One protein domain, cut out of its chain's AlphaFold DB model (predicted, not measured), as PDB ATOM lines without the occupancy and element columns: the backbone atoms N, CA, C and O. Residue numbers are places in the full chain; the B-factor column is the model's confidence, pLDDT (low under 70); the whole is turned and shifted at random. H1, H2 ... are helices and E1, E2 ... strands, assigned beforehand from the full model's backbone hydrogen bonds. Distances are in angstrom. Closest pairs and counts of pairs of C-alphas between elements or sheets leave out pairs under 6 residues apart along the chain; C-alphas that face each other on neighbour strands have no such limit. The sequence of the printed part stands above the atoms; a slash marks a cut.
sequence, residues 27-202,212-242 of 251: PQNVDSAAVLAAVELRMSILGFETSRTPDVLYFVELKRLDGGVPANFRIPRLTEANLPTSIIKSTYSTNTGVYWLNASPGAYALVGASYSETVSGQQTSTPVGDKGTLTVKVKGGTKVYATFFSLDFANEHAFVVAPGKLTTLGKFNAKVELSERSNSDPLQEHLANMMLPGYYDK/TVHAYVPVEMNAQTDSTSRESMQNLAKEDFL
ATOM      1  N   PRO A  27      23.018 -43.510 -26.069       91.38
ATOM      2  CA  PRO A  27      23.773 -44.053 -27.194       91.38
ATOM      3  C   PRO A  27      23.555 -45.566 -27.334       91.38
ATOM      4  O   PRO A  27      23.648 -46.306 -26.354       91.38
ATOM      5  N   GLN A  28      23.255 -46.037 -28.544       90.25
ATOM      6  CA  GLN A  28      22.989 -47.457 -28.809       90.25
ATOM      7  C   GLN A  28      24.272 -48.286 -28.926       90.25
ATOM      8  O   GLN A  28      24.269 -49.483 -28.647       90.25
ATOM      9  N   ASN A  29      25.361 -47.664 -29.374       87.81
ATOM     10  CA  ASN A  29      26.675 -48.272 -29.553       87.81
ATOM     11  C   ASN A  29      27.763 -47.184 -29.626       87.81
ATOM     12  O   ASN A  29      27.468 -45.991 -29.633       87.81
ATOM     13  N   VAL A  30      29.026 -47.604 -29.713       84.31
ATOM     14  CA  VAL A  30      30.190 -46.700 -29.767       84.31
ATOM     15  C   VAL A  30      30.202 -45.778 -30.990       84.31
ATOM     16  O   VAL A  30      30.728 -44.672 -30.915       84.31
ATOM     17  N   ASP A  31      29.576 -46.194 -32.092       87.12
ATOM     18  CA  ASP A  31      29.520 -45.419 -33.334       87.12
ATOM     19  C   ASP A  31      28.325 -44.458 -33.384       87.12
ATOM     20  O   ASP A  31      28.232 -43.645 -34.306       87.12
ATOM     21  N   SER A  32      27.418 -44.528 -32.403       88.12
ATOM     22  CA  SER A  32      26.208 -43.708 -32.343       88.12
ATOM     23  C   SER A  32      26.583 -42.240 -32.320       88.12
ATOM     24  O   SER A  32      27.265 -41.808 -31.407       88.12
ATOM     25  N   ALA A  33      26.143 -41.466 -33.302       92.81
ATOM     26  CA  ALA A  33      26.446 -40.046 -33.371       92.81
ATOM     27  C   ALA A  33      25.238 -39.199 -32.957       92.81
ATOM     28  O   ALA A  33      24.103 -39.683 -32.885       92.81
ATOM     29  N   ALA A  34      25.484 -37.919 -32.709       93.81
ATOM     30  CA  ALA A  34      24.436 -36.932 -32.507       93.81
ATOM     31  C   ALA A  34      24.552 -35.839 -33.572       93.81
ATOM     32  O   ALA A  34      25.649 -35.452 -33.966       93.81
ATOM     33  N   VAL A  35      23.420 -35.318 -34.027       95.81
ATOM     34  CA  VAL A  35      23.362 -34.147 -34.905       95.81
ATOM     35  C   VAL A  35      22.545 -33.081 -34.210       95.81
ATOM     36  O   VAL A  35      21.443 -33.367 -33.746       95.81
ATOM     37  N   LEU A  36      23.068 -31.862 -34.164       95.25
ATOM     38  CA  LEU A  36      22.399 -30.712 -33.574       95.25
ATOM     39  C   LEU A  36      22.262 -29.591 -34.605       95.25
ATOM     40  O   LEU A  36      23.244 -29.141 -35.203       95.25
ATOM     41  N   ALA A  37      21.041 -29.089 -34.752       94.12
ATOM     42  CA  ALA A  37      20.743 -27.859 -35.469       94.12
ATOM     43  C   ALA A  37      19.835 -26.964 -34.623       94.12
ATOM     44  O   ALA A  37      18.925 -27.439 -33.943       94.12
ATOM     45  N   ALA A  38      20.072 -25.659 -34.682       91.00
ATOM     46  CA  ALA A  38      19.170 -24.668 -34.122       91.00
ATOM     47  C   ALA A  38      18.377 -24.106 -35.290       91.00
ATOM     48  O   ALA A  38      18.953 -23.564 -36.227       91.00
ATOM     49  N   VAL A  39      17.064 -24.284 -35.267       87.38
ATOM     50  CA  VAL A  39      16.197 -23.821 -36.346       87.38
ATOM     51  C   VAL A  39      15.146 -22.909 -35.746       87.38
ATOM     52  O   VAL A  39      14.524 -23.252 -34.748       87.38
ATOM     53  N   GLU A  40      14.957 -21.751 -36.356       90.06
ATOM     54  CA  GLU A  40      13.902 -20.809 -36.022       90.06
ATOM     55  C   GLU A  40      12.927 -20.745 -37.202       90.06
ATOM     56  O   GLU A  40      13.290 -20.339 -38.309       90.06
ATOM     57  N   LEU A  41      11.687 -21.172 -36.971       86.12
ATOM     58  CA  LEU A  41      10.599 -21.046 -37.932       86.12
ATOM     59  C   LEU A  41       9.851 -19.745 -37.659       86.12
ATOM     60  O   LEU A  41       9.202 -19.600 -36.622       86.12
ATOM     61  N   ARG A  42       9.935 -18.804 -38.602       85.81
ATOM     62  CA  ARG A  42       9.201 -17.537 -38.569       85.81
ATOM     63  C   ARG A  42       7.986 -17.642 -39.463       85.81
ATOM     64  O   ARG A  42       8.110 -17.628 -40.683       85.81
ATOM     65  N   MET A  43       6.816 -17.760 -38.857       76.38
ATOM     66  CA  MET A  43       5.564 -17.861 -39.589       76.38
ATOM     67  C   MET A  43       4.854 -16.527 -39.642       76.38
ATOM     68  O   MET A  43       4.624 -15.927 -38.593       76.38
ATOM     69  N   SER A  44       4.418 -16.133 -40.835       70.31
ATOM     70  CA  SER A  44       3.426 -15.073 -40.999       70.31
ATOM     71  C   SER A  44       2.055 -15.693 -41.262       70.31
ATOM     72  O   SER A  44       1.809 -16.265 -42.325       70.31
ATOM     73  N   ILE A  45       1.158 -15.615 -40.276       63.94
ATOM     74  CA  ILE A  45      -0.227 -16.088 -40.397       63.94
ATOM     75  C   ILE A  45      -1.142 -14.879 -40.225       63.94
ATOM     76  O   ILE A  45      -1.192 -14.280 -39.154       63.94
ATOM     77  N   LEU A  46      -1.877 -14.520 -41.284       62.50
ATOM     78  CA  LEU A  46      -2.841 -13.406 -41.275       62.50
ATOM     79  C   LEU A  46      -2.236 -12.067 -40.794       62.50
ATOM     80  O   LEU A  46      -2.914 -11.277 -40.142       62.50
ATOM     81  N   GLY A  47      -0.959 -11.818 -41.104       62.09
ATOM     82  CA  GLY A  47      -0.249 -10.591 -40.727       62.09
ATOM     83  C   GLY A  47       0.369 -10.593 -39.324       62.09
ATOM     84  O   GLY A  47       0.980  -9.598 -38.945       62.09
ATOM     85  N   PHE A  48       0.251 -11.687 -38.564       62.69
ATOM     86  CA  PHE A  48       0.973 -11.873 -37.304       62.69
ATOM     87  C   PHE A  48       2.214 -12.731 -37.530       62.69
ATOM     88  O   PHE A  48       2.114 -13.857 -38.021       62.69
ATOM     89  N   GLU A  49       3.373 -12.205 -37.134       77.69
ATOM     90  CA  GLU A  49       4.625 -12.952 -37.142       77.69
ATOM     91  C   GLU A  49       4.819 -13.680 -35.813       77.69
ATOM     92  O   GLU A  49       4.768 -13.084 -34.735       77.69
ATOM     93  N   THR A  50       5.051 -14.987 -35.888       80.75
ATOM     94  CA  THR A  50       5.424 -15.806 -34.733       80.75
ATOM     95  C   THR A  50       6.725 -16.530 -35.022       80.75
ATOM     96  O   THR A  50       6.968 -16.954 -36.150       80.75
ATOM     97  N   SER A  51       7.567 -16.661 -34.000       85.38
ATOM     98  CA  SER A  51       8.825 -17.396 -34.069       85.38
ATOM     99  C   SER A  51       8.761 -18.611 -33.150       85.38
ATOM    100  O   SER A  51       8.309 -18.507 -32.002       85.38
ATOM    101  N   ARG A  52       9.158 -19.775 -33.668       86.44
ATOM    102  CA  ARG A  52       9.135 -21.052 -32.947       86.44
ATOM    103  C   ARG A  52      10.362 -21.893 -33.283       86.44
ATOM    104  O   ARG A  52      10.714 -22.042 -34.453       86.44
ATOM    105  N   THR A  53      10.951 -22.514 -32.267       88.75
ATOM    106  CA  THR A  53      11.845 -23.664 -32.453       88.75
ATOM    107  C   THR A  53      10.994 -24.864 -32.888       88.75
ATOM    108  O   THR A  53       9.941 -25.089 -32.286       88.75
ATOM    109  N   PRO A  54      11.377 -25.617 -33.936       91.31
ATOM    110  CA  PRO A  54      10.624 -26.787 -34.353       91.31
ATOM    111  C   PRO A  54      10.733 -27.918 -33.331       91.31
ATOM    112  O   PRO A  54      11.741 -28.064 -32.647       91.31
ATOM    113  N   ASP A  55       9.714 -28.771 -33.294       90.44
ATOM    114  CA  ASP A  55       9.751 -30.004 -32.506       90.44
ATOM    115  C   ASP A  55      10.555 -31.093 -33.220       90.44
ATOM    116  O   ASP A  55      11.188 -31.939 -32.589       90.44
ATOM    117  N   VAL A  56      10.500 -31.091 -34.555       93.38
ATOM    118  CA  VAL A  56      11.093 -32.127 -35.399       93.38
ATOM    119  C   VAL A  56      11.847 -31.494 -36.558       93.38
ATOM    120  O   VAL A  56      11.326 -30.613 -37.238       93.38
ATOM    121  N   LEU A  57      13.051 -31.993 -36.814       95.38
ATOM    122  CA  LEU A  57      13.785 -31.793 -38.057       95.38
ATOM    123  C   LEU A  57      13.717 -33.053 -38.914       95.38
ATOM    124  O   LEU A  57      13.701 -34.175 -38.397       95.38
ATOM    125  N   TYR A  58      13.695 -32.849 -40.225       95.25
ATOM    126  CA  TYR A  58      13.641 -33.905 -41.224       95.25
ATOM    127  C   TYR A  58      14.956 -33.980 -41.980       95.25
ATOM    128  O   TYR A  58      15.424 -32.987 -42.538       95.25
ATOM    129  N   PHE A  59      15.522 -35.178 -42.029       96.62
ATOM    130  CA  PHE A  59      16.760 -35.466 -42.733       96.62
ATOM    131  C   PHE A  59      16.536 -36.551 -43.773       96.62
ATOM    132  O   PHE A  59      15.642 -37.387 -43.640       96.62
ATOM    133  N   VAL A  60      17.383 -36.568 -44.792       96.12
ATOM    134  CA  VAL A  60      17.430 -37.656 -45.770       96.12
ATOM    135  C   VAL A  60      18.846 -38.174 -45.880       96.12
ATOM    136  O   VAL A  60      19.809 -37.408 -45.801       96.12
ATOM    137  N   GLU A  61      18.969 -39.486 -46.036       95.88
ATOM    138  CA  GLU A  61      20.251 -40.124 -46.285       95.88
ATOM    139  C   GLU A  61      20.648 -39.933 -47.746       95.88
ATOM    140  O   GLU A  61      19.893 -40.256 -48.659       95.88
ATOM    141  N   LEU A  62      21.853 -39.413 -47.955       94.81
ATOM    142  CA  LEU A  62      22.469 -39.288 -49.274       94.81
ATOM    143  C   LEU A  62      23.369 -40.487 -49.552       94.81
ATOM    144  O   LEU A  62      23.448 -40.969 -50.681       94.81
ATOM    145  N   LYS A  63      24.080 -40.944 -48.514       93.69
ATOM    146  CA  LYS A  63      24.933 -42.130 -48.561       93.69
ATOM    147  C   LYS A  63      25.310 -42.600 -47.162       93.69
ATOM    148  O   LYS A  63      25.950 -41.856 -46.420       93.69
ATOM    149  N   ARG A  64      25.015 -43.861 -46.851       89.88
ATOM    150  CA  ARG A  64      25.551 -44.536 -45.666       89.88
ATOM    151  C   ARG A  64      27.059 -44.747 -45.770       89.88
ATOM    152  O   ARG A  64      27.574 -45.037 -46.855       89.88
ATOM    153  N   LEU A  65      27.763 -44.601 -44.650       88.25
ATOM    154  CA  LEU A  65      29.209 -44.791 -44.556       88.25
ATOM    155  C   LEU A  65      29.547 -45.776 -43.434       88.25
ATOM    156  O   LEU A  65      30.049 -45.400 -42.373       88.25
ATOM    157  N   ASP A  66      29.275 -47.053 -43.691       80.19
ATOM    158  CA  ASP A  66      29.628 -48.141 -42.783       80.19
ATOM    159  C   ASP A  66      31.163 -48.231 -42.679       80.19
ATOM    160  O   ASP A  66      31.848 -48.516 -43.662       80.19
ATOM    161  N   GLY A  67      31.721 -47.930 -41.502       74.25
ATOM    162  CA  GLY A  67      33.175 -47.898 -41.271       74.25
ATOM    163  C   GLY A  67      33.819 -46.505 -41.273       74.25
ATOM    164  O   GLY A  67      35.044 -46.402 -41.221       74.25
ATOM    165  N   GLY A  68      33.020 -45.434 -41.293       79.56
ATOM    166  CA  GLY A  68      33.492 -44.059 -41.112       79.56
ATOM    167  C   GLY A  68      33.670 -43.277 -42.413       79.56
ATOM    168  O   GLY A  68      33.318 -43.730 -43.498       79.56
ATOM    169  N   VAL A  69      34.185 -42.050 -42.297       82.50
ATOM    170  CA  VAL A  69      34.231 -41.075 -43.399       82.50
ATOM    171  C   VAL A  69      35.589 -41.130 -44.110       82.50
ATOM    172  O   VAL A  69      36.598 -40.774 -43.499       82.50
ATOM    173  N   PRO A  70      35.656 -41.529 -45.396       86.00
ATOM    174  CA  PRO A  70      36.906 -41.518 -46.152       86.00
ATOM    175  C   PRO A  70      37.494 -40.106 -46.293       86.00
ATOM    176  O   PRO A  70      36.756 -39.146 -46.500       86.00
ATOM    177  N   ALA A  71      38.826 -39.986 -46.304       83.94
ATOM    178  CA  ALA A  71      39.520 -38.692 -46.390       83.94
ATOM    179  C   ALA A  71      39.144 -37.846 -47.628       83.94
ATOM    180  O   ALA A  71      39.113 -36.625 -47.555       83.94
ATOM    181  N   ASN A  72      38.821 -38.494 -48.752       87.19
ATOM    182  CA  ASN A  72      38.438 -37.836 -50.009       87.19
ATOM    183  C   ASN A  72      36.934 -37.947 -50.301       87.19
ATOM    184  O   ASN A  72      36.513 -37.894 -51.461       87.19
ATOM    185  N   PHE A  73      36.121 -38.177 -49.271       90.19
ATOM    186  CA  PHE A  73      34.686 -38.315 -49.442       90.19
ATOM    187  C   PHE A  73      34.062 -37.010 -49.943       90.19
ATOM    188  O   PHE A  73      34.327 -35.927 -49.425       90.19
ATOM    189  N   ARG A  74      33.200 -37.128 -50.955       92.19
ATOM    190  CA  ARG A  74      32.370 -36.033 -51.451       92.19
ATOM    191  C   ARG A  74      30.917 -36.374 -51.200       92.19
ATOM    192  O   ARG A  74      30.478 -37.472 -51.543       92.19
ATOM    193  N   ILE A  75      30.194 -35.422 -50.625       93.94
ATOM    194  CA  ILE A  75      28.768 -35.562 -50.364       93.94
ATOM    195  C   ILE A  75      28.037 -35.656 -51.716       93.94
ATOM    196  O   ILE A  75      28.210 -34.764 -52.554       93.94
ATOM    197  N   PRO A  76      27.269 -36.731 -51.975       93.94
ATOM    198  CA  PRO A  76      26.419 -36.811 -53.158       93.94
ATOM    199  C   PRO A  76      25.385 -35.687 -53.151       93.94
ATOM    200  O   PRO A  76      24.915 -35.297 -52.088       93.94
ATOM    201  N   ARG A  77      24.999 -35.190 -54.327       94.50
ATOM    202  CA  ARG A  77      23.938 -34.182 -54.432       94.50
ATOM    203  C   ARG A  77      22.578 -34.841 -54.632       94.50
ATOM    204  O   ARG A  77      22.464 -35.837 -55.352       94.50
ATOM    205  N   LEU A  78      21.557 -34.245 -54.030       92.94
ATOM    206  CA  LEU A  78      20.167 -34.460 -54.397       92.94
ATOM    207  C   LEU A  78      19.895 -33.795 -55.749       92.94
ATOM    208  O   LEU A  78      20.393 -32.709 -56.047       92.94
ATOM    209  N   THR A  79      19.082 -34.459 -56.550       92.50
ATOM    210  CA  THR A  79      18.628 -34.093 -57.889       92.50
ATOM    211  C   THR A  79      17.210 -34.628 -58.067       92.50
ATOM    212  O   THR A  79      16.781 -35.534 -57.352       92.50
ATOM    213  N   GLU A  80      16.500 -34.142 -59.077       88.31
ATOM    214  CA  GLU A  80      15.173 -34.664 -59.427       88.31
ATOM    215  C   GLU A  80      15.183 -36.170 -59.759       88.31
ATOM    216  O   GLU A  80      14.197 -36.866 -59.536       88.31
ATOM    217  N   ALA A  81      16.308 -36.702 -60.246       88.69
ATOM    218  CA  ALA A  81      16.436 -38.108 -60.629       88.69
ATOM    219  C   ALA A  81      16.711 -39.058 -59.447       88.69
ATOM    220  O   ALA A  81      16.599 -40.273 -59.603       88.69
ATOM    221  N   ASN A  82      17.100 -38.535 -58.280       89.88
ATOM    222  CA  ASN A  82      17.471 -39.326 -57.101       89.88
ATOM    223  C   ASN A  82      16.804 -38.799 -55.824       89.88
ATOM    224  O   ASN A  82      17.423 -38.738 -54.760       89.88
ATOM    225  N   LEU A  83      15.533 -38.417 -55.942       89.94
ATOM    226  CA  LEU A  83      14.748 -37.980 -54.801       89.94
ATOM    227  C   LEU A  83      14.685 -39.080 -53.723       89.94
ATOM    228  O   LEU A  83      14.616 -40.272 -54.038       89.94
ATOM    229  N   PRO A  84      14.726 -38.691 -52.440       88.94
ATOM    230  CA  PRO A  84      14.823 -39.627 -51.329       88.94
ATOM    231  C   PRO A  84      13.571 -40.503 -51.242       88.94
ATOM    232  O   PRO A  84      12.470 -40.046 -51.519       88.94
ATOM    233  N   THR A  85      13.705 -41.752 -50.804       88.56
ATOM    234  CA  THR A  85      12.559 -42.664 -50.600       88.56
ATOM    235  C   THR A  85      12.159 -42.808 -49.133       88.56
ATOM    236  O   THR A  85      11.139 -43.421 -48.825       88.56
ATOM    237  N   SER A  86      12.946 -42.238 -48.222       91.44
ATOM    238  CA  SER A  86      12.714 -42.283 -46.781       91.44
ATOM    239  C   SER A  86      13.152 -40.986 -46.116       91.44
ATOM    240  O   SER A  86      14.130 -40.370 -46.543       91.44
ATOM    241  N   ILE A  87      12.474 -40.630 -45.027       92.38
ATOM    242  CA  ILE A  87      12.775 -39.454 -44.210       92.38
ATOM    243  C   ILE A  87      13.128 -39.912 -42.798       92.38
ATOM    244  O   ILE A  87      12.425 -40.720 -42.189       92.38
ATOM    245  N   ILE A  88      14.211 -39.358 -42.274       95.44
ATOM    246  CA  ILE A  88      14.674 -39.537 -40.905       95.44
ATOM    247  C   ILE A  88      14.153 -38.360 -40.081       95.44
ATOM    248  O   ILE A  88      14.261 -37.207 -40.496       95.44
ATOM    249  N   LYS A  89      13.583 -38.645 -38.911       95.00
ATOM    250  CA  LYS A  89      13.098 -37.624 -37.976       95.00
ATOM    251  C   LYS A  89      14.103 -37.442 -36.849       95.00
ATOM    252  O   LYS A  89      14.652 -38.426 -36.355       95.00
ATOM    253  N   SER A  90      14.303 -36.202 -36.413       95.75
ATOM    254  CA  SER A  90      14.986 -35.936 -35.149       95.75
ATOM    255  C   SER A  90      14.243 -36.581 -33.976       95.75
ATOM    256  O   SER A  90      13.058 -36.906 -34.058       95.75
ATOM    257  N   THR A  91      14.953 -36.773 -32.870       94.00
ATOM    258  CA  THR A  91      14.492 -37.608 -31.751       94.00
ATOM    259  C   THR A  91      14.278 -36.828 -30.464       94.00
ATOM    260  O   THR A  91      13.653 -37.343 -29.542       94.00
ATOM    261  N   TYR A  92      14.836 -35.625 -30.364       91.75
ATOM    262  CA  TYR A  92      14.805 -34.831 -29.145       91.75
ATOM    263  C   TYR A  92      14.901 -33.343 -29.483       91.75
ATOM    264  O   TYR A  92      15.647 -32.965 -30.381       91.75
ATOM    265  N   SER A  93      14.148 -32.500 -28.787       90.75
ATOM    266  CA  SER A  93      14.163 -31.050 -28.971       90.75
ATOM    267  C   SER A  93      14.209 -30.341 -27.623       90.75
ATOM    268  O   SER A  93      13.682 -30.818 -26.618       90.75
ATOM    269  N   THR A  94      14.860 -29.186 -27.618       88.81
ATOM    270  CA  THR A  94      14.886 -28.225 -26.520       88.81
ATOM    271  C   THR A  94      14.440 -26.868 -27.051       88.81
ATOM    272  O   THR A  94      14.238 -26.681 -28.251       88.81
ATOM    273  N   ASN A  95      14.325 -25.873 -26.174       81.56
ATOM    274  CA  ASN A  95      14.040 -24.506 -26.616       81.56
ATOM    275  C   ASN A  95      15.160 -23.929 -27.501       81.56
ATOM    276  O   ASN A  95      14.911 -23.008 -28.275       81.56
ATOM    277  N   THR A  96      16.383 -24.451 -27.377       82.62
ATOM    278  CA  THR A  96      17.594 -23.904 -28.003       82.62
ATOM    279  C   THR A  96      18.076 -24.698 -29.212       82.62
ATOM    280  O   THR A  96      18.898 -24.188 -29.973       82.62
ATOM    281  N   GLY A  97      17.584 -25.919 -29.421       90.81
ATOM    282  CA  GLY A  97      17.999 -26.731 -30.554       90.81
ATOM    283  C   GLY A  97      17.255 -28.049 -30.671       90.81
ATOM    284  O   GLY A  97      16.530 -28.475 -29.774       90.81
ATOM    285  N   VAL A  98      17.449 -28.702 -31.811       94.69
ATOM    286  CA  VAL A  98      16.851 -29.995 -32.116       94.69
ATOM    287  C   VAL A  98      17.953 -30.994 -32.430       94.69
ATOM    288  O   VAL A  98      18.853 -30.733 -33.232       94.69
ATOM    289  N   TYR A  99      17.852 -32.147 -31.781       95.19
ATOM    290  CA  TYR A  99      18.819 -33.225 -31.798       95.19
ATOM    291  C   TYR A  99      18.272 -34.440 -32.539       95.19
ATOM    292  O   TYR A  99      17.195 -34.968 -32.236       95.19
ATOM    293  N   TRP A 100      19.067 -34.949 -33.468       96.31
ATOM    294  CA  TRP A 100      18.948 -36.320 -33.937       96.31
ATOM    295  C   TRP A 100      20.007 -37.168 -33.234       96.31
ATOM    296  O   TRP A 100      21.201 -37.038 -33.492       96.31
ATOM    297  N   LEU A 101      19.552 -38.000 -32.300       94.94
ATOM    298  CA  LEU A 101      20.378 -38.904 -31.507       94.94
ATOM    299  C   LEU A 101      20.460 -40.273 -32.184       94.94
ATOM    300  O   LEU A 101      19.525 -40.685 -32.873       94.94
ATOM    301  N   ASN A 102      21.550 -40.999 -31.933       94.94
ATOM    302  CA  ASN A 102      21.838 -42.293 -32.564       94.94
ATOM    303  C   ASN A 102      21.849 -42.212 -34.098       94.94
ATOM    304  O   ASN A 102      21.395 -43.123 -34.795       94.94
ATOM    305  N   ALA A 103      22.369 -41.108 -34.632       94.25
ATOM    306  CA  ALA A 103      22.609 -40.968 -36.055       94.25
ATOM    307  C   ALA A 103      23.665 -41.988 -36.505       94.25
ATOM    308  O   ALA A 103      24.694 -42.167 -35.849       94.25
ATOM    309  N   SER A 104      23.399 -42.674 -37.619       92.88
ATOM    310  CA  SER A 104      24.395 -43.548 -38.245       92.88
ATOM    311  C   SER A 104      25.448 -42.703 -38.973       92.88
ATOM    312  O   SER A 104      25.104 -41.654 -39.521       92.88
ATOM    313  N   PRO A 105      26.714 -43.149 -39.037       92.44
ATOM    314  CA  PRO A 105      27.721 -42.500 -39.865       92.44
ATOM    315  C   PRO A 105      27.320 -42.479 -41.345       92.44
ATOM    316  O   PRO A 105      26.908 -43.491 -41.922       92.44
ATOM    317  N   GLY A 106      27.452 -41.317 -41.979       94.12
ATOM    318  CA  GLY A 106      26.958 -41.127 -43.339       94.12
ATOM    319  C   GLY A 106      26.909 -39.673 -43.777       94.12
ATOM    320  O   GLY A 106      27.283 -38.761 -43.039       94.12
ATOM    321  N   ALA A 107      26.443 -39.468 -45.002       95.62
ATOM    322  CA  ALA A 107      26.143 -38.163 -45.561       95.62
ATOM    323  C   ALA A 107      24.633 -37.952 -45.615       95.62
ATOM    324  O   ALA A 107      23.899 -38.820 -46.094       95.62
ATOM    325  N   TYR A 108      24.196 -36.785 -45.157       97.06
ATOM    326  CA  TYR A 108      22.789 -36.453 -44.972       97.06
ATOM    327  C   TYR A 108      22.510 -35.023 -45.434       97.06
ATOM    328  O   TYR A 108      23.412 -34.188 -45.483       97.06
ATOM    329  N   ALA A 109      21.250 -34.736 -45.744       96.38
ATOM    330  CA  ALA A 109      20.766 -33.376 -45.955       96.38
ATOM    331  C   ALA A 109      19.633 -33.064 -44.979       96.38
ATOM    332  O   ALA A 109      18.780 -33.916 -44.718       96.38
ATOM    333  N   LEU A 110      19.622 -31.836 -44.458       95.44
ATOM    334  CA  LEU A 110      18.489 -31.275 -43.732       95.44
ATOM    335  C   LEU A 110      17.465 -30.790 -44.766       95.44
ATOM    336  O   LEU A 110      17.770 -29.920 -45.575       95.44
ATOM    337  N   VAL A 111      16.262 -31.362 -44.747       93.69
ATOM    338  CA  VAL A 111      15.252 -31.145 -45.800       93.69
ATOM    339  C   VAL A 111      13.955 -30.530 -45.296       93.69
ATOM    340  O   VAL A 111      13.061 -30.240 -46.086       93.69
ATOM    341  N   GLY A 112      13.817 -30.333 -43.991       92.12
ATOM    342  CA  GLY A 112      12.641 -29.673 -43.459       92.12
ATOM    343  C   GLY A 112      12.585 -29.655 -41.948       92.12
ATOM    344  O   GLY A 112      13.450 -30.187 -41.249       92.12
ATOM    345  N   ALA A 113      11.514 -29.054 -41.455       93.12
ATOM    346  CA  ALA A 113      11.220 -28.944 -40.042       93.12
ATOM    347  C   ALA A 113       9.708 -28.931 -39.815       93.12
ATOM    348  O   ALA A 113       8.934 -28.598 -40.711       93.12
ATOM    349  N   SER A 114       9.268 -29.262 -38.607       88.50
ATOM    350  CA  SER A 114       7.886 -29.040 -38.197       88.50
ATOM    351  C   SER A 114       7.768 -28.733 -36.719       88.50
ATOM    352  O   SER A 114       8.559 -29.230 -35.918       88.50
ATOM    353  N   TYR A 115       6.714 -28.016 -36.358       86.81
ATOM    354  CA  TYR A 115       6.256 -27.911 -34.979       86.81
ATOM    355  C   TYR A 115       4.777 -28.286 -34.883       86.81
ATOM    356  O   TYR A 115       4.045 -28.292 -35.875       86.81
ATOM    357  N   SER A 116       4.345 -28.614 -33.678       83.75
ATOM    358  CA  SER A 116       3.006 -29.062 -33.358       83.75
ATOM    359  C   SER A 116       2.380 -28.135 -32.327       83.75
ATOM    360  O   SER A 116       2.991 -27.757 -31.334       83.75
ATOM    361  N   GLU A 117       1.120 -27.791 -32.537       78.62
ATOM    362  CA  GLU A 117       0.329 -26.977 -31.628       78.62
ATOM    363  C   GLU A 117      -0.881 -27.784 -31.171       78.62
ATOM    364  O   GLU A 117      -1.702 -28.217 -31.980       78.62
ATOM    365  N   THR A 118      -1.014 -27.991 -29.862       79.25
ATOM    366  CA  THR A 118      -2.216 -28.622 -29.310       79.25
ATOM    367  C   THR A 118      -3.263 -27.551 -29.052       79.25
ATOM    368  O   THR A 118      -3.125 -26.738 -28.141       79.25
ATOM    369  N   VAL A 119      -4.331 -27.562 -29.847       72.25
ATOM    370  CA  VAL A 119      -5.453 -26.638 -29.694       72.25
ATOM    371  C   VAL A 119      -6.465 -27.269 -28.747       72.25
ATOM    372  O   VAL A 119      -7.072 -28.299 -29.056       72.25
ATOM    373  N   SER A 120      -6.655 -26.656 -27.580       72.19
ATOM    374  CA  SER A 120      -7.680 -27.078 -26.625       72.19
ATOM    375  C   SER A 120      -9.075 -26.945 -27.241       72.19
ATOM    376  O   SER A 120      -9.379 -25.935 -27.877       72.19
ATOM    377  N   GLY A 121      -9.932 -27.947 -27.037       69.88
ATOM    378  CA  GLY A 121     -11.314 -27.890 -27.511       69.88
ATOM    379  C   GLY A 121     -12.070 -26.748 -26.842       69.88
ATOM    380  O   GLY A 121     -11.989 -26.582 -25.627       69.88
ATOM    381  N   GLN A 122     -12.806 -25.966 -27.627       64.44
ATOM    382  CA  GLN A 122     -13.657 -24.904 -27.103       64.44
ATOM    383  C   GLN A 122     -15.101 -25.388 -27.038       64.44
ATOM    384  O   GLN A 122     -15.640 -25.932 -28.002       64.44
ATOM    385  N   GLN A 123     -15.735 -25.190 -25.887       65.69
ATOM    386  CA  GLN A 123     -17.166 -25.391 -25.725       65.69
ATOM    387  C   GLN A 123     -17.820 -24.027 -25.545       65.69
ATOM    388  O   GLN A 123     -17.625 -23.373 -24.523       65.69
ATOM    389  N   THR A 124     -18.631 -23.623 -26.516       70.44
ATOM    390  CA  THR A 124     -19.427 -22.399 -26.433       70.44
ATOM    391  C   THR A 124     -20.865 -22.802 -26.156       70.44
ATOM    392  O   THR A 124     -21.435 -23.627 -26.870       70.44
ATOM    393  N   SER A 125     -21.451 -22.273 -25.081       69.56
ATOM    394  CA  SER A 125     -22.865 -22.494 -24.765       69.56
ATOM    395  C   SER A 125     -23.610 -21.178 -24.887       69.56
ATOM    396  O   SER A 125     -23.302 -20.232 -24.167       69.56
ATOM    397  N   THR A 126     -24.580 -21.129 -25.796       76.69
ATOM    398  CA  THR A 126     -25.388 -19.937 -26.055       76.69
ATOM    399  C   THR A 126     -26.827 -20.209 -25.606       76.69
ATOM    400  O   THR A 126     -27.417 -21.203 -26.045       76.69
ATOM    401  N   PRO A 127     -27.416 -19.374 -24.732       70.06
ATOM    402  CA  PRO A 127     -28.831 -19.482 -24.382       70.06
ATOM    403  C   PRO A 127     -29.702 -19.207 -25.613       70.06
ATOM    404  O   PRO A 127     -29.473 -18.227 -26.321       70.06
ATOM    405  N   VAL A 128     -30.713 -20.041 -25.864       76.00
ATOM    406  CA  VAL A 128     -31.684 -19.845 -26.954       76.00
ATOM    407  C   VAL A 128     -33.052 -19.529 -26.345       76.00
ATOM    408  O   VAL A 128     -33.968 -20.355 -26.337       76.00
ATOM    409  N   GLY A 129     -33.171 -18.317 -25.792       74.44
ATOM    410  CA  GLY A 129     -34.366 -17.857 -25.073       74.44
ATOM    411  C   GLY A 129     -34.759 -18.798 -23.926       74.44
ATOM    412  O   GLY A 129     -33.899 -19.407 -23.294       74.44
ATOM    413  N   ASP A 130     -36.064 -18.978 -23.710       76.94
ATOM    414  CA  ASP A 130     -36.605 -19.854 -22.653       76.94
ATOM    415  C   ASP A 130     -36.581 -21.354 -23.022       76.94
ATOM    416  O   ASP A 130     -37.055 -22.199 -22.263       76.94
ATOM    417  N   LYS A 131     -36.060 -21.712 -24.206       67.19
ATOM    418  CA  LYS A 131     -36.127 -23.075 -24.768       67.19
ATOM    419  C   LYS A 131     -34.887 -23.933 -24.484       67.19
ATOM    420  O   LYS A 131     -34.824 -25.072 -24.943       67.19
ATOM    421  N   GLY A 132     -33.926 -23.413 -23.718       67.75
ATOM    422  CA  GLY A 132     -32.718 -24.122 -23.289       67.75
ATOM    423  C   GLY A 132     -31.420 -23.549 -23.867       67.75
ATOM    424  O   GLY A 132     -31.397 -22.500 -24.508       67.75
ATOM    425  N   THR A 133     -30.308 -24.235 -23.609       74.88
ATOM    426  CA  THR A 133     -28.964 -23.853 -24.072       74.88
ATOM    427  C   THR A 133     -28.526 -24.693 -25.262       74.88
ATOM    428  O   THR A 133     -28.530 -25.922 -25.191       74.88
ATOM    429  N   LEU A 134     -28.073 -24.035 -26.329       65.12
ATOM    430  CA  LEU A 134     -27.346 -24.690 -27.408       65.12
ATOM    431  C   LEU A 134     -25.869 -24.764 -27.021       65.12
ATOM    432  O   LEU A 134     -25.202 -23.739 -26.891       65.12
ATOM    433  N   THR A 135     -25.353 -25.977 -26.855       67.06
ATOM    434  CA  THR A 135     -23.926 -26.212 -26.631       67.06
ATOM    435  C   THR A 135     -23.268 -26.647 -27.932       67.06
ATOM    436  O   THR A 135     -23.544 -27.730 -28.446       67.06
ATOM    437  N   VAL A 136     -22.347 -25.828 -28.433       66.06
ATOM    438  CA  VAL A 136     -21.460 -26.182 -29.540       66.06
ATOM    439  C   VAL A 136     -20.126 -26.623 -28.947       66.06
ATOM    440  O   VAL A 136     -19.456 -25.858 -28.255       66.06
ATOM    441  N   LYS A 137     -19.746 -27.878 -29.200       60.12
ATOM    442  CA  LYS A 137     -18.428 -28.412 -28.844       60.12
ATOM    443  C   LYS A 137     -17.547 -28.425 -30.085       60.12
ATOM    444  O   LYS A 137     -17.783 -29.211 -30.999       60.12
ATOM    445  N   VAL A 138     -16.516 -27.591 -30.094       65.38
ATOM    446  CA  VAL A 138     -15.422 -27.685 -31.057       65.38
ATOM    447  C   VAL A 138     -14.401 -28.660 -30.483       65.38
ATOM    448  O   VAL A 138     -13.822 -28.426 -29.420       65.38
ATOM    449  N   LYS A 139     -14.211 -29.793 -31.162       61.94
ATOM    450  CA  LYS A 139     -13.214 -30.789 -30.761       61.94
ATOM    451  C   LYS A 139     -11.818 -30.177 -30.929       61.94
ATOM    452  O   LYS A 139     -11.491 -29.691 -32.005       61.94
ATOM    453  N   GLY A 140     -11.024 -30.195 -29.860       66.81
ATOM    454  CA  GLY A 140      -9.602 -29.860 -29.928       66.81
ATOM    455  C   GLY A 140      -8.811 -30.913 -30.710       66.81
ATOM    456  O   GLY A 140      -9.309 -32.014 -30.955       66.81
ATOM    457  N   GLY A 141      -7.578 -30.587 -31.081       73.81
ATOM    458  CA  GLY A 141      -6.693 -31.473 -31.840       73.81
ATOM    459  C   GLY A 141      -5.273 -30.922 -31.927       73.81
ATOM    460  O   GLY A 141      -5.031 -29.768 -31.564       73.81
ATOM    461  N   THR A 142      -4.333 -31.740 -32.398       76.56
ATOM    462  CA  THR A 142      -2.949 -31.302 -32.612       76.56
ATOM    463  C   THR A 142      -2.780 -30.861 -34.056       76.56
ATOM    464  O   THR A 142      -2.921 -31.655 -34.979       76.56
ATOM    465  N   LYS A 143      -2.472 -29.588 -34.278       75.44
ATOM    466  CA  LYS A 143      -2.078 -29.098 -35.596       75.44
ATOM    467  C   LYS A 143      -0.586 -29.292 -35.766       75.44
ATOM    468  O   LYS A 143       0.162 -28.941 -34.866       75.44
ATOM    469  N   VAL A 144      -0.153 -29.833 -36.894       78.50
ATOM    470  CA  VAL A 144       1.270 -29.932 -37.231       78.50
ATOM    471  C   VAL A 144       1.534 -28.980 -38.381       78.50
ATOM    472  O   VAL A 144       0.840 -29.016 -39.390       78.50
ATOM    473  N   TYR A 145       2.530 -28.125 -38.238       79.19
ATOM    474  CA  TYR A 145       2.945 -27.184 -39.264       79.19
ATOM    475  C   TYR A 145       4.327 -27.625 -39.729       79.19
ATOM    476  O   TYR A 145       5.288 -27.571 -38.963       79.19
ATOM    477  N   ALA A 146       4.407 -28.129 -40.955       82.88
ATOM    478  CA  ALA A 146       5.630 -28.634 -41.562       82.88
ATOM    479  C   ALA A 146       6.116 -27.692 -42.661       82.88
ATOM    480  O   ALA A 146       5.324 -27.070 -43.361       82.88
ATOM    481  N   THR A 147       7.423 -27.602 -42.844       86.81
ATOM    482  CA  THR A 147       8.030 -26.887 -43.958       86.81
ATOM    483  C   THR A 147       9.160 -27.705 -44.557       86.81
ATOM    484  O   THR A 147       9.879 -28.400 -43.832       86.81
ATOM    485  N   PHE A 148       9.290 -27.638 -45.880       88.56
ATOM    486  CA  PHE A 148      10.298 -28.369 -46.639       88.56
ATOM    487  C   PHE A 148      11.261 -27.391 -47.290       88.56
ATOM    488  O   PHE A 148      10.851 -26.413 -47.915       88.56
ATOM    489  N   PHE A 149      12.548 -27.645 -47.120       90.56
ATOM    490  CA  PHE A 149      13.602 -26.804 -47.661       90.56
ATOM    491  C   PHE A 149      13.858 -27.147 -49.117       90.56
ATOM    492  O   PHE A 149      13.601 -28.271 -49.556       90.56
ATOM    493  N   SER A 150      14.339 -26.157 -49.862       89.81
ATOM    494  CA  SER A 150      14.536 -26.326 -51.288       89.81
ATOM    495  C   SER A 150      15.663 -27.291 -51.610       89.81
ATOM    496  O   SER A 150      16.573 -27.503 -50.801       89.81
ATOM    497  N   LEU A 151      15.630 -27.849 -52.820       92.31
ATOM    498  CA  LEU A 151      16.697 -28.716 -53.317       92.31
ATOM    499  C   LEU A 151      18.086 -28.068 -53.210       92.31
ATOM    500  O   LEU A 151      19.048 -28.721 -52.798       92.31
ATOM    501  N   ASP A 152      18.196 -26.789 -53.568       91.62
ATOM    502  CA  ASP A 152      19.461 -26.056 -53.512       91.62
ATOM    503  C   ASP A 152      19.946 -25.883 -52.076       91.62
ATOM    504  O   ASP A 152      21.096 -26.205 -51.780       91.62
ATOM    505  N   PHE A 153      19.056 -25.486 -51.166       91.69
ATOM    506  CA  PHE A 153      19.385 -25.326 -49.753       91.69
ATOM    507  C   PHE A 153      19.793 -26.654 -49.104       91.69
ATOM    508  O   PHE A 153      20.792 -26.724 -48.388       91.69
ATOM    509  N   ALA A 154      19.057 -27.733 -49.386       93.81
ATOM    510  CA  ALA A 154      19.371 -29.068 -48.889       93.81
ATOM    511  C   ALA A 154      20.753 -29.544 -49.370       93.81
ATOM    512  O   ALA A 154      21.488 -30.175 -48.612       93.81
ATOM    513  N   ASN A 155      21.123 -29.224 -50.614       94.69
ATOM    514  CA  ASN A 155      22.438 -29.531 -51.171       94.69
ATOM    515  C   ASN A 155      23.558 -28.656 -50.592       94.69
ATOM    516  O   ASN A 155      24.654 -29.160 -50.355       94.69
ATOM    517  N   GLU A 156      23.307 -27.362 -50.397       93.50
ATOM    518  CA  GLU A 156      24.274 -26.412 -49.832       93.50
ATOM    519  C   GLU A 156      24.614 -26.748 -48.375       93.50
ATOM    520  O   GLU A 156      25.770 -26.662 -47.962       93.50
ATOM    521  N   HIS A 157      23.618 -27.200 -47.615       92.50
ATOM    522  CA  HIS A 157      23.759 -27.559 -46.205       92.50
ATOM    523  C   HIS A 157      23.790 -29.067 -45.961       92.50
ATOM    524  O   HIS A 157      23.532 -29.527 -44.845       92.50
ATOM    525  N   ALA A 158      24.132 -29.848 -46.985       95.44
ATOM    526  CA  ALA A 158      24.409 -31.260 -46.809       95.44
ATOM    527  C   ALA A 158      25.654 -31.444 -45.924       95.44
ATOM    528  O   ALA A 158      26.632 -30.697 -46.009       95.44
ATOM    529  N   PHE A 159      25.619 -32.442 -45.050       95.25
ATOM    530  CA  PHE A 159      26.611 -32.618 -43.998       95.25
ATOM    531  C   PHE A 159      27.008 -34.078 -43.829       95.25
ATOM    532  O   PHE A 159      26.369 -34.999 -44.341       95.25
ATOM    533  N   VAL A 160      28.095 -34.278 -43.090       95.25
ATOM    534  CA  VAL A 160      28.608 -35.600 -42.752       95.25
ATOM    535  C   VAL A 160      28.469 -35.839 -41.256       95.25
ATOM    536  O   VAL A 160      28.805 -34.987 -40.431       95.25
ATOM    537  N   VAL A 161      27.992 -37.027 -40.919       94.38
ATOM    538  CA  VAL A 161      27.944 -37.555 -39.561       94.38
ATOM    539  C   VAL A 161      29.131 -38.490 -39.384       94.38
ATOM    540  O   VAL A 161      29.243 -39.506 -40.074       94.38
ATOM    541  N   ALA A 162      30.036 -38.120 -38.482       91.50
ATOM    542  CA  ALA A 162      31.168 -38.954 -38.098       91.50
ATOM    543  C   ALA A 162      30.766 -39.896 -36.948       91.50
ATOM    544  O   ALA A 162      29.951 -39.502 -36.112       91.50
ATOM    545  N   PRO A 163      31.337 -41.112 -36.874       91.69
ATOM    546  CA  PRO A 163      31.053 -42.035 -35.781       91.69
ATOM    547  C   PRO A 163      31.464 -41.433 -34.441       91.69
ATOM    548  O   PRO A 163      32.516 -40.794 -34.338       91.69
ATOM    549  N   GLY A 164      30.639 -41.655 -33.419       90.12
ATOM    550  CA  GLY A 164      31.015 -41.341 -32.043       90.12
ATOM    551  C   GLY A 164      31.060 -39.845 -31.700       90.12
ATOM    552  O   GLY A 164      31.649 -39.484 -30.687       90.12
ATOM    553  N   LYS A 165      30.523 -38.958 -32.550       89.81
ATOM    554  CA  LYS A 165      30.680 -37.500 -32.407       89.81
ATOM    555  C   LYS A 165      29.362 -36.744 -32.491       89.81
ATOM    556  O   LYS A 165      28.398 -37.211 -33.098       89.81
ATOM    557  N   LEU A 166      29.354 -35.544 -31.917       93.19
ATOM    558  CA  LEU A 166      28.357 -34.524 -32.207       93.19
ATOM    559  C   LEU A 166      28.729 -33.765 -33.491       93.19
ATOM    560  O   LEU A 166      29.813 -33.195 -33.601       93.19
ATOM    561  N   THR A 167      27.803 -33.714 -34.444       94.56
ATOM    562  CA  THR A 167      27.869 -32.836 -35.615       94.56
ATOM    563  C   THR A 167      26.948 -31.636 -35.393       94.56
ATOM    564  O   THR A 167      25.729 -31.790 -35.310       94.56
ATOM    565  N   THR A 168      27.507 -30.426 -35.347       94.75
ATOM    566  CA  THR A 168      26.738 -29.175 -35.277       94.75
ATOM    567  C   THR A 168      26.548 -28.573 -36.668       94.75
ATOM    568  O   THR A 168      27.505 -28.287 -37.390       94.75
ATOM    569  N   LEU A 169      25.293 -28.371 -37.072       93.31
ATOM    570  CA  LEU A 169      24.977 -27.825 -38.395       93.31
ATOM    571  C   LEU A 169      25.065 -26.297 -38.430       93.31
ATOM    572  O   LEU A 169      25.466 -25.733 -39.448       93.31
ATOM    573  N   GLY A 170      24.768 -25.643 -37.308       91.81
ATOM    574  CA  GLY A 170      24.631 -24.194 -37.215       91.81
ATOM    575  C   GLY A 170      23.186 -23.773 -36.946       91.81
ATOM    576  O   GLY A 170      22.321 -24.594 -36.609       91.81
ATOM    577  N   LYS A 171      22.950 -22.468 -37.080       92.69
ATOM    578  CA  LYS A 171      21.637 -21.852 -36.890       92.69
ATOM    579  C   LYS A 171      20.979 -21.620 -38.241       92.69
ATOM    580  O   LYS A 171      21.617 -21.102 -39.153       92.69
ATOM    581  N   PHE A 172      19.703 -21.942 -38.350       91.81
ATOM    582  CA  PHE A 172      18.909 -21.739 -39.551       91.81
ATOM    583  C   PHE A 172      17.672 -20.929 -39.203       91.81
ATOM    584  O   PHE A 172      16.981 -21.225 -38.234       91.81
ATOM    585  N   ASN A 173      17.379 -19.921 -40.009       89.75
ATOM    586  CA  ASN A 173      16.166 -19.129 -39.897       89.75
ATOM    587  C   ASN A 173      15.370 -19.343 -41.174       89.75
ATOM    588  O   ASN A 173      15.852 -19.001 -42.253       89.75
ATOM    589  N   ALA A 174      14.175 -19.907 -41.051       86.56
ATOM    590  CA  ALA A 174      13.276 -20.096 -42.176       86.56
ATOM    591  C   ALA A 174      12.046 -19.214 -41.977       86.56
ATOM    592  O   ALA A 174      11.269 -19.419 -41.041       86.56
ATOM    593  N   LYS A 175      11.868 -18.231 -42.862       85.81
ATOM    594  CA  LYS A 175      10.616 -17.490 -42.955       85.81
ATOM    595  C   LYS A 175       9.665 -18.289 -43.830       85.81
ATOM    596  O   LYS A 175       9.950 -18.545 -45.000       85.81
ATOM    597  N   VAL A 176       8.540 -18.681 -43.255       77.81
ATOM    598  CA  VAL A 176       7.494 -19.433 -43.937       77.81
ATOM    599  C   VAL A 176       6.251 -18.565 -44.050       77.81
ATOM    600  O   VAL A 176       5.793 -17.940 -43.089       77.81
ATOM    601  N   GLU A 177       5.702 -18.524 -45.252       69.56
ATOM    602  CA  GLU A 177       4.433 -17.867 -45.532       69.56
ATOM    603  C   GLU A 177       3.447 -18.918 -46.033       69.56
ATOM    604  O   GLU A 177       3.837 -19.974 -46.540       69.56
ATOM    605  N   LEU A 178       2.151 -18.642 -45.871       63.41
ATOM    606  CA  LEU A 178       1.102 -19.362 -46.591       63.41
ATOM    607  C   LEU A 178       1.246 -19.036 -48.081       63.41
ATOM    608  O   LEU A 178       0.562 -18.155 -48.593       63.41
ATOM    609  N   SER A 179       2.179 -19.687 -48.762       52.97
ATOM    610  CA  SER A 179       2.352 -19.519 -50.195       52.97
ATOM    611  C   SER A 179       1.429 -20.463 -50.952       52.97
ATOM    612  O   SER A 179       1.167 -21.603 -50.555       52.97
ATOM    613  N   GLU A 180       0.908 -19.965 -52.068       52.69
ATOM    614  CA  GLU A 180       0.253 -20.816 -53.041       52.69
ATOM    615  C   GLU A 180       1.288 -21.773 -53.646       52.69
ATOM    616  O   GLU A 180       2.425 -21.405 -53.935       52.69
ATOM    617  N   ARG A 181       0.857 -23.020 -53.843       59.53
ATOM    618  CA  ARG A 181       1.575 -24.167 -54.423       59.53
ATOM    619  C   ARG A 181       2.520 -23.870 -55.602       59.53
ATOM    620  O   ARG A 181       3.400 -24.673 -55.866       59.53
ATOM    621  N   SER A 182       2.331 -22.786 -56.348       59.88
ATOM    622  CA  SER A 182       3.014 -22.513 -57.619       59.88
ATOM    623  C   SER A 182       4.532 -22.325 -57.532       59.88
ATOM    624  O   SER A 182       5.176 -22.319 -58.574       59.88
ATOM    625  N   ASN A 183       5.095 -22.164 -56.330       69.31
ATOM    626  CA  ASN A 183       6.516 -21.860 -56.138       69.31
ATOM    627  C   ASN A 183       7.309 -22.997 -55.465       69.31
ATOM    628  O   ASN A 183       8.451 -22.763 -55.075       69.31
ATOM    629  N   SER A 184       6.729 -24.191 -55.281       76.56
ATOM    630  CA  SER A 184       7.472 -25.328 -54.720       76.56
ATOM    631  C   SER A 184       8.406 -25.966 -55.745       76.56
ATOM    632  O   SER A 184       8.009 -26.195 -56.886       76.56
ATOM    633  N   ASP A 185       9.628 -26.295 -55.332       85.94
ATOM    634  CA  ASP A 185      10.539 -27.096 -56.152       85.94
ATOM    635  C   ASP A 185      10.243 -28.609 -56.038       85.94
ATOM    636  O   ASP A 185       9.541 -29.043 -55.114       85.94
ATOM    637  N   PRO A 186      10.782 -29.447 -56.947       86.38
ATOM    638  CA  PRO A 186      10.466 -30.874 -56.990       86.38
ATOM    639  C   PRO A 186      10.774 -31.644 -55.701       86.38
ATOM    640  O   PRO A 186      10.059 -32.596 -55.381       86.38
ATOM    641  N   LEU A 187      11.806 -31.258 -54.937       88.50
ATOM    642  CA  LEU A 187      12.105 -31.912 -53.661       88.50
ATOM    643  C   LEU A 187      11.018 -31.595 -52.634       88.50
ATOM    644  O   LEU A 187      10.537 -32.501 -51.955       88.50
ATOM    645  N   GLN A 188      10.612 -30.330 -52.542       87.38
ATOM    646  CA  GLN A 188       9.549 -29.903 -51.634       87.38
ATOM    647  C   GLN A 188       8.230 -30.605 -51.958       87.38
ATOM    648  O   GLN A 188       7.581 -31.128 -51.052       87.38
ATOM    649  N   GLU A 189       7.869 -30.682 -53.243       85.19
ATOM    650  CA  GLU A 189       6.661 -31.383 -53.682       85.19
ATOM    651  C   GLU A 189       6.702 -32.873 -53.338       85.19
ATOM    652  O   GLU A 189       5.737 -33.439 -52.814       85.19
ATOM    653  N   HIS A 190       7.834 -33.518 -53.606       87.81
ATOM    654  CA  HIS A 190       8.032 -34.933 -53.324       87.81
ATOM    655  C   HIS A 190       7.948 -35.247 -51.827       87.81
ATOM    656  O   HIS A 190       7.234 -36.168 -51.425       87.81
ATOM    657  N   LEU A 191       8.620 -34.460 -50.983       86.75
ATOM    658  CA  LEU A 191       8.616 -34.652 -49.531       86.75
ATOM    659  C   LEU A 191       7.240 -34.382 -48.920       86.75
ATOM    660  O   LEU A 191       6.780 -35.165 -48.085       86.75
ATOM    661  N   ALA A 192       6.552 -33.331 -49.368       81.44
ATOM    662  CA  ALA A 192       5.190 -33.055 -48.934       81.44
ATOM    663  C   ALA A 192       4.239 -34.196 -49.316       81.44
ATOM    664  O   ALA A 192       3.468 -34.632 -48.467       81.44
ATOM    665  N   ASN A 193       4.341 -34.763 -50.522       80.69
ATOM    666  CA  ASN A 193       3.545 -35.935 -50.903       80.69
ATOM    667  C   ASN A 193       3.892 -37.193 -50.094       80.69
ATOM    668  O   ASN A 193       2.999 -37.970 -49.760       80.69
ATOM    669  N   MET A 194       5.169 -37.407 -49.767       82.69
ATOM    670  CA  MET A 194       5.596 -38.560 -48.969       82.69
ATOM    671  C   MET A 194       5.075 -38.482 -47.530       82.69
ATOM    672  O   MET A 194       4.649 -39.484 -46.960       82.69
ATOM    673  N   MET A 195       5.116 -37.291 -46.934       77.38
ATOM    674  CA  MET A 195       4.709 -37.077 -45.546       77.38
ATOM    675  C   MET A 195       3.209 -36.861 -45.384       77.38
ATOM    676  O   MET A 195       2.655 -37.193 -44.336       77.38
ATOM    677  N   LEU A 196       2.568 -36.306 -46.409       74.25
ATOM    678  CA  LEU A 196       1.152 -35.975 -46.462       74.25
ATOM    679  C   LEU A 196       0.589 -36.430 -47.812       74.25
ATOM    680  O   LEU A 196       0.385 -35.610 -48.713       74.25
ATOM    681  N   PRO A 197       0.335 -37.740 -47.981       68.94
ATOM    682  CA  PRO A 197      -0.238 -38.257 -49.215       68.94
ATOM    683  C   PRO A 197      -1.530 -37.514 -49.569       68.94
ATOM    684  O   PRO A 197      -2.455 -37.440 -48.761       68.94
ATOM    685  N   GLY A 198      -1.580 -36.944 -50.774       59.41
ATOM    686  CA  GLY A 198      -2.722 -36.154 -51.243       59.41
ATOM    687  C   GLY A 198      -2.683 -34.668 -50.875       59.41
ATOM    688  O   GLY A 198      -3.609 -33.957 -51.239       59.41
ATOM    689  N   TYR A 199      -1.623 -34.154 -50.236       62.94
ATOM    690  CA  TYR A 199      -1.501 -32.729 -49.887       62.94
ATOM    691  C   TYR A 199      -1.725 -31.783 -51.077       62.94
ATOM    692  O   TYR A 199      -2.365 -30.740 -50.957       62.94
ATOM    693  N   TYR A 200      -1.230 -32.173 -52.251       58.81
ATOM    694  CA  TYR A 200      -1.386 -31.407 -53.482       58.81
ATOM    695  C   TYR A 200      -2.641 -31.767 -54.287       58.81
ATOM    696  O   TYR A 200      -2.877 -31.184 -55.349       58.81
ATOM    697  N   ASP A 201      -3.473 -32.692 -53.820       57.56
ATOM    698  CA  ASP A 201      -4.775 -32.932 -54.424       57.56
ATOM    699  C   ASP A 201      -5.785 -31.949 -53.813       57.56
ATOM    700  O   ASP A 201      -6.087 -31.989 -52.621       57.56
ATOM    701  N   LYS A 202      -6.316 -31.029 -54.630       46.59
ATOM    702  CA  LYS A 202      -7.294 -30.013 -54.188       46.59
ATOM    703  C   LYS A 202      -8.561 -30.638 -53.581       46.59
ATOM    704  O   LYS A 202      -9.304 -29.944 -52.892       46.59
ATOM    705  N   THR A 212      -4.655 -31.892 -37.866       63.59
ATOM    706  CA  THR A 212      -4.558 -31.178 -39.148       63.59
ATOM    707  C   THR A 212      -3.089 -30.890 -39.427       63.59
ATOM    708  O   THR A 212      -2.442 -30.228 -38.617       63.59
ATOM    709  N   VAL A 213      -2.551 -31.367 -40.551       60.22
ATOM    710  CA  VAL A 213      -1.191 -31.003 -40.968       60.22
ATOM    711  C   VAL A 213      -1.251 -29.926 -42.044       60.22
ATOM    712  O   VAL A 213      -1.950 -30.075 -43.042       60.22
ATOM    713  N   HIS A 214      -0.508 -28.849 -41.833       66.88
ATOM    714  CA  HIS A 214      -0.329 -27.752 -42.767       66.88
ATOM    715  C   HIS A 214       1.117 -27.782 -43.275       66.88
ATOM    716  O   HIS A 214       2.034 -27.801 -42.453       66.88
ATOM    717  N   ALA A 215       1.337 -27.798 -44.594       62.28
ATOM    718  CA  ALA A 215       2.685 -27.719 -45.159       62.28
ATOM    719  C   ALA A 215       2.946 -26.347 -45.798       62.28
ATOM    720  O   ALA A 215       2.102 -25.799 -46.501       62.28
ATOM    721  N   TYR A 216       4.125 -25.786 -45.560       71.62
ATOM    722  CA  TYR A 216       4.494 -24.443 -46.004       71.62
ATOM    723  C   TYR A 216       5.787 -24.487 -46.797       71.62
ATOM    724  O   TYR A 216       6.720 -25.213 -46.439       71.62
ATOM    725  N   VAL A 217       5.866 -23.657 -47.830       72.38
ATOM    726  CA  VAL A 217       7.114 -23.423 -48.557       72.38
ATOM    727  C   VAL A 217       7.812 -22.216 -47.918       72.38
ATOM    728  O   VAL A 217       7.175 -21.169 -47.764       72.38
ATOM    729  N   PRO A 218       9.091 -22.329 -47.517       72.38
ATOM    730  CA  PRO A 218       9.865 -21.185 -47.059       72.38
ATOM    731  C   PRO A 218       9.988 -20.146 -48.173       72.38
ATOM    732  O   PRO A 218      10.309 -20.490 -49.309       72.38
ATOM    733  N   VAL A 219       9.776 -18.878 -47.838       75.69
ATOM    734  CA  VAL A 219      10.025 -17.751 -48.754       75.69
ATOM    735  C   VAL A 219      11.431 -17.186 -48.589       75.69
ATOM    736  O   VAL A 219      11.967 -16.569 -49.503       75.69
ATOM    737  N   GLU A 220      12.040 -17.411 -47.427       82.06
ATOM    738  CA  GLU A 220      13.399 -16.990 -47.120       82.06
ATOM    739  C   GLU A 220      14.041 -18.029 -46.204       82.06
ATOM    740  O   GLU A 220      13.425 -18.487 -45.236       82.06
ATOM    741  N   MET A 221      15.286 -18.392 -46.499       85.19
ATOM    742  CA  MET A 221      16.095 -19.245 -45.641       85.19
ATOM    743  C   MET A 221      17.475 -18.629 -45.484       85.19
ATOM    744  O   MET A 221      18.159 -18.367 -46.468       85.19
ATOM    745  N   ASN A 222      17.882 -18.430 -44.235       86.19
ATOM    746  CA  ASN A 222      19.205 -17.936 -43.887       86.19
ATOM    747  C   ASN A 222      19.901 -18.951 -42.992       86.19
ATOM    748  O   ASN A 222      19.331 -19.399 -41.994       86.19
ATOM    749  N   ALA A 223      21.150 -19.268 -43.312       88.69
ATOM    750  CA  ALA A 223      21.965 -20.195 -42.548       88.69
ATOM    751  C   ALA A 223      23.198 -19.484 -41.975       88.69
ATOM    752  O   ALA A 223      23.939 -18.809 -42.684       88.69
ATOM    753  N   GLN A 224      23.424 -19.646 -40.676       90.69
ATOM    754  CA  GLN A 224      24.625 -19.219 -39.964       90.69
ATOM    755  C   GLN A 224      25.399 -20.474 -39.571       90.69
ATOM    756  O   GLN A 224      25.188 -21.053 -38.499       90.69
ATOM    757  N   THR A 225      26.258 -20.928 -40.479       88.50
ATOM    758  CA  THR A 225      27.015 -22.184 -40.355       88.50
ATOM    759  C   THR A 225      28.520 -21.954 -40.224       88.50
ATOM    760  O   THR A 225      29.315 -22.859 -40.481       88.50
ATOM    761  N   ASP A 226      28.930 -20.733 -39.882       88.19
ATOM    762  CA  ASP A 226      30.321 -20.397 -39.603       88.19
ATOM    763  C   ASP A 226      30.825 -21.081 -38.318       88.19
ATOM    764  O   ASP A 226      30.055 -21.637 -37.525       88.19
ATOM    765  N   SER A 227      32.146 -21.062 -38.119       86.75
ATOM    766  CA  SER A 227      32.794 -21.712 -36.977       86.75
ATOM    767  C   SER A 227      32.293 -21.187 -35.633       86.75
ATOM    768  O   SER A 227      32.092 -21.982 -34.723       86.75
ATOM    769  N   THR A 228      32.032 -19.882 -35.522       89.25
ATOM    770  CA  THR A 228      31.568 -19.249 -34.279       89.25
ATOM    771  C   THR A 228      30.161 -19.722 -33.924       89.25
ATOM    772  O   THR A 228      29.885 -20.075 -32.778       89.25
ATOM    773  N   SER A 229      29.268 -19.782 -34.916       87.75
ATOM    774  CA  SER A 229      27.914 -20.319 -34.742       87.75
ATOM    775  C   SER A 229      27.942 -21.787 -34.300       87.75
ATOM    776  O   SER A 229      27.279 -22.160 -33.329       87.75
ATOM    777  N   ARG A 230      28.768 -22.617 -34.950       89.88
ATOM    778  CA  ARG A 230      28.924 -24.041 -34.612       89.88
ATOM    779  C   ARG A 230      29.543 -24.268 -33.232       89.88
ATOM    780  O   ARG A 230      29.082 -25.144 -32.508       89.88
ATOM    781  N   GLU A 231      30.528 -23.467 -32.840       90.00
ATOM    782  CA  GLU A 231      31.146 -23.525 -31.509       90.00
ATOM    783  C   GLU A 231      30.160 -23.114 -30.408       90.00
ATOM    784  O   GLU A 231      30.021 -23.807 -29.400       90.00
ATOM    785  N   SER A 232      29.395 -22.038 -30.624       89.06
ATOM    786  CA  SER A 232      28.322 -21.638 -29.705       89.06
ATOM    787  C   SER A 232      27.318 -22.772 -29.493       89.06
ATOM    788  O   SER A 232      26.869 -22.997 -28.373       89.06
ATOM    789  N   MET A 233      26.988 -23.506 -30.553       90.75
ATOM    790  CA  MET A 233      26.101 -24.660 -30.475       90.75
ATOM    791  C   MET A 233      26.724 -25.873 -29.794       90.75
ATOM    792  O   MET A 233      26.025 -26.569 -29.064       90.75
ATOM    793  N   GLN A 234      28.019 -26.110 -29.987       91.50
ATOM    794  CA  GLN A 234      28.745 -27.146 -29.257       91.50
ATOM    795  C   GLN A 234      28.658 -26.896 -27.747       91.50
ATOM    796  O   GLN A 234      28.360 -27.806 -26.980       91.50
ATOM    797  N   ASN A 235      28.844 -25.644 -27.320       90.31
ATOM    798  CA  ASN A 235      28.738 -25.267 -25.911       90.31
ATOM    799  C   ASN A 235      27.313 -25.449 -25.368       90.31
ATOM    800  O   ASN A 235      27.149 -25.970 -24.269       90.31
ATOM    801  N   LEU A 236      26.284 -25.111 -26.155       87.44
ATOM    802  CA  LEU A 236      24.892 -25.409 -25.790       87.44
ATOM    803  C   LEU A 236      24.655 -26.916 -25.625       87.44
ATOM    804  O   LEU A 236      23.989 -27.329 -24.682       87.44
ATOM    805  N   ALA A 237      25.232 -27.742 -26.501       89.50
ATOM    806  CA  ALA A 237      25.116 -29.191 -26.399       89.50
ATOM    807  C   ALA A 237      25.788 -29.746 -25.138       89.50
ATOM    808  O   ALA A 237      25.239 -30.650 -24.519       89.50
ATOM    809  N   LYS A 238      26.936 -29.191 -24.723       90.00
ATOM    810  CA  LYS A 238      27.593 -29.566 -23.456       90.00
ATOM    811  C   LYS A 238      26.673 -29.344 -22.258       90.00
ATOM    812  O   LYS A 238      26.612 -30.189 -21.372       90.00
ATOM    813  N   GLU A 239      25.940 -28.233 -22.250       88.06
ATOM    814  CA  GLU A 239      24.954 -27.946 -21.205       88.06
ATOM    815  C   GLU A 239      23.735 -28.871 -21.288       88.06
ATOM    816  O   GLU A 239      23.293 -29.387 -20.266       88.06
ATOM    817  N   ASP A 240      23.192 -29.099 -22.487       86.88
ATOM    818  CA  ASP A 240      22.008 -29.947 -22.689       86.88
ATOM    819  C   ASP A 240      22.300 -31.431 -22.402       86.88
ATOM    820  O   ASP A 240      21.411 -32.177 -21.987       86.88
ATOM    821  N   PHE A 241      23.540 -31.871 -22.621       88.81
ATOM    822  CA  PHE A 241      23.989 -33.240 -22.359       88.81
ATOM    823  C   PHE A 241      24.568 -33.433 -20.962       88.81
ATOM    824  O   PHE A 241      24.895 -34.574 -20.613       88.81
ATOM    825  N   LEU A 242      24.678 -32.367 -20.165       84.56
ATOM    826  CA  LEU A 242      25.133 -32.453 -18.786       84.56
ATOM    827  C   LEU A 242      24.265 -33.473 -18.032       84.56
ATOM    828  O   LEU A 242      23.044 -33.480 -18.161       84.56
TER     829      LEU A 242
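What this domain is: This is residues 27 to 202 and 212 to 242 of the 251 residues of an uncharacterized protein of Leptospiraceae bacterium (UniProt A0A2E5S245). Nine strands make a small, nearly closed barrel, and a long arm, the hairpin E6 and E7, sticks out from it as a continuation of E5 and E8. The barrel's wall is weakest between E3 and E4, where residues 88 to 93 of the link between them help to bridge the gap; H1 and H2 pack on one side of the barrel, and H3 crosses E1 and E10 on the other. The printed part has 207 residues with three named helices and eleven named strands, in the order E1 E2 E3 E4 E5 E6 E7 E8 H1 E9 E10 H2 E11 H3. The nine-strand sheet is branched and mixed, E6 and E7 form a separate antiparallel pair, and the class is mixed, helices and strands. The whole is only just loose, close to compact, with a radius of gyration of the C-alphas of 20.2 A, and elongated, spanning 81 by 43 by 30 A, with the arm making the length.

How they stand to each other: E1, residues 33 to 45, forms a hairpin with E2, residues 48 to 52, with N 43 and O 50 2.8 A apart. On the same side of E1 is antiparallel E4, residues 98 to 103, with N 35 and O 100 at 2.9 A. On the other side is parallel E10, residues 166 to 177, with N 40 and O 172 at 2.8 A. E3, residues 56 to 64, bends by 56 degrees at residue 61 and is antiparallel to E5, residues 106 to 119, with N 58 and O 112 at 2.9 A. The closest C-alphas of E3 and E4, those of Leu 57 and Val 98, are 6.9 A apart; residues 88 to 89 pair with residues 58 to 59 of E3, and residues 92 to 93 with residues 98 to 99 of E4. E5 bends by 59 degrees at residue 109 and runs on into E6, residues 122 to 127, at 21 degrees. E6 and E7, residues 133 to 138, form a hairpin, with N 124 and O 136 at 2.9 A. E7 runs on into E8, residues 141 to 148, at 32 degrees. E8 and E9, residues 159 to 161, are on the other side of E5 from E3, both antiparallel to it, with N 115 and O 145 at 3.0 A and N 108 and O 159 at 2.9 A. E11, residues 213 to 224, is parallel to E8, with N 146 and O 214 at 2.8 A, and antiparallel to E10, with N 173 and O 222 at 2.8 A. H1, residues 151 to 156, is on the branched sheet at a height of 6.3 A, and its C-alpha 154 is 5.4 A from that of Ala 109 in E5, the closest pair. H2, residues 186 to 195, is on the same face, over E8, at a height of 8.9 A. H1 and H2 only just touch, with 3 pairs of C-alphas within 8 A, the closest those of Leu 151 and Leu 187. H3, residues 227 to 240, is on the opposite face at a height of 8.5 A, across the strands at 81 degrees to E10 on the local plane; Gly 170 and Arg 230 have the closest C-alphas of E10 and H3, 5.0 A apart. In H1, H2 and H3 every O i to N i+4 pair is within hydrogen-bond range.

Where its parts are: E1 begins at C-alpha 33, (26.446, -40.046, -33.371), and is 36.5 A long. E5 is 38.0 A long, E10 32.1 A and E11 28.4 A. The arm's E6 begins at C-alpha 122, (-13.657, -24.904, -27.103). H3, 19.7 A long, ends at C-alpha 240, (22.008, -29.947, -22.689).

The domain as a whole: The C-alphas of Ala 71 and Asp 130, the two farthest apart, are 81.9 A apart. Residues 203 to 211 are not printed, and C-alphas 202 and 212 are 15.3 A apart across the cut. The link from E3 to E4, 33 residues, is long. The mean pLDDT of the printed part is 83.7, and 34 residues are under 70, among them residues 134 to 140, 177 to 183 and 197 to 202.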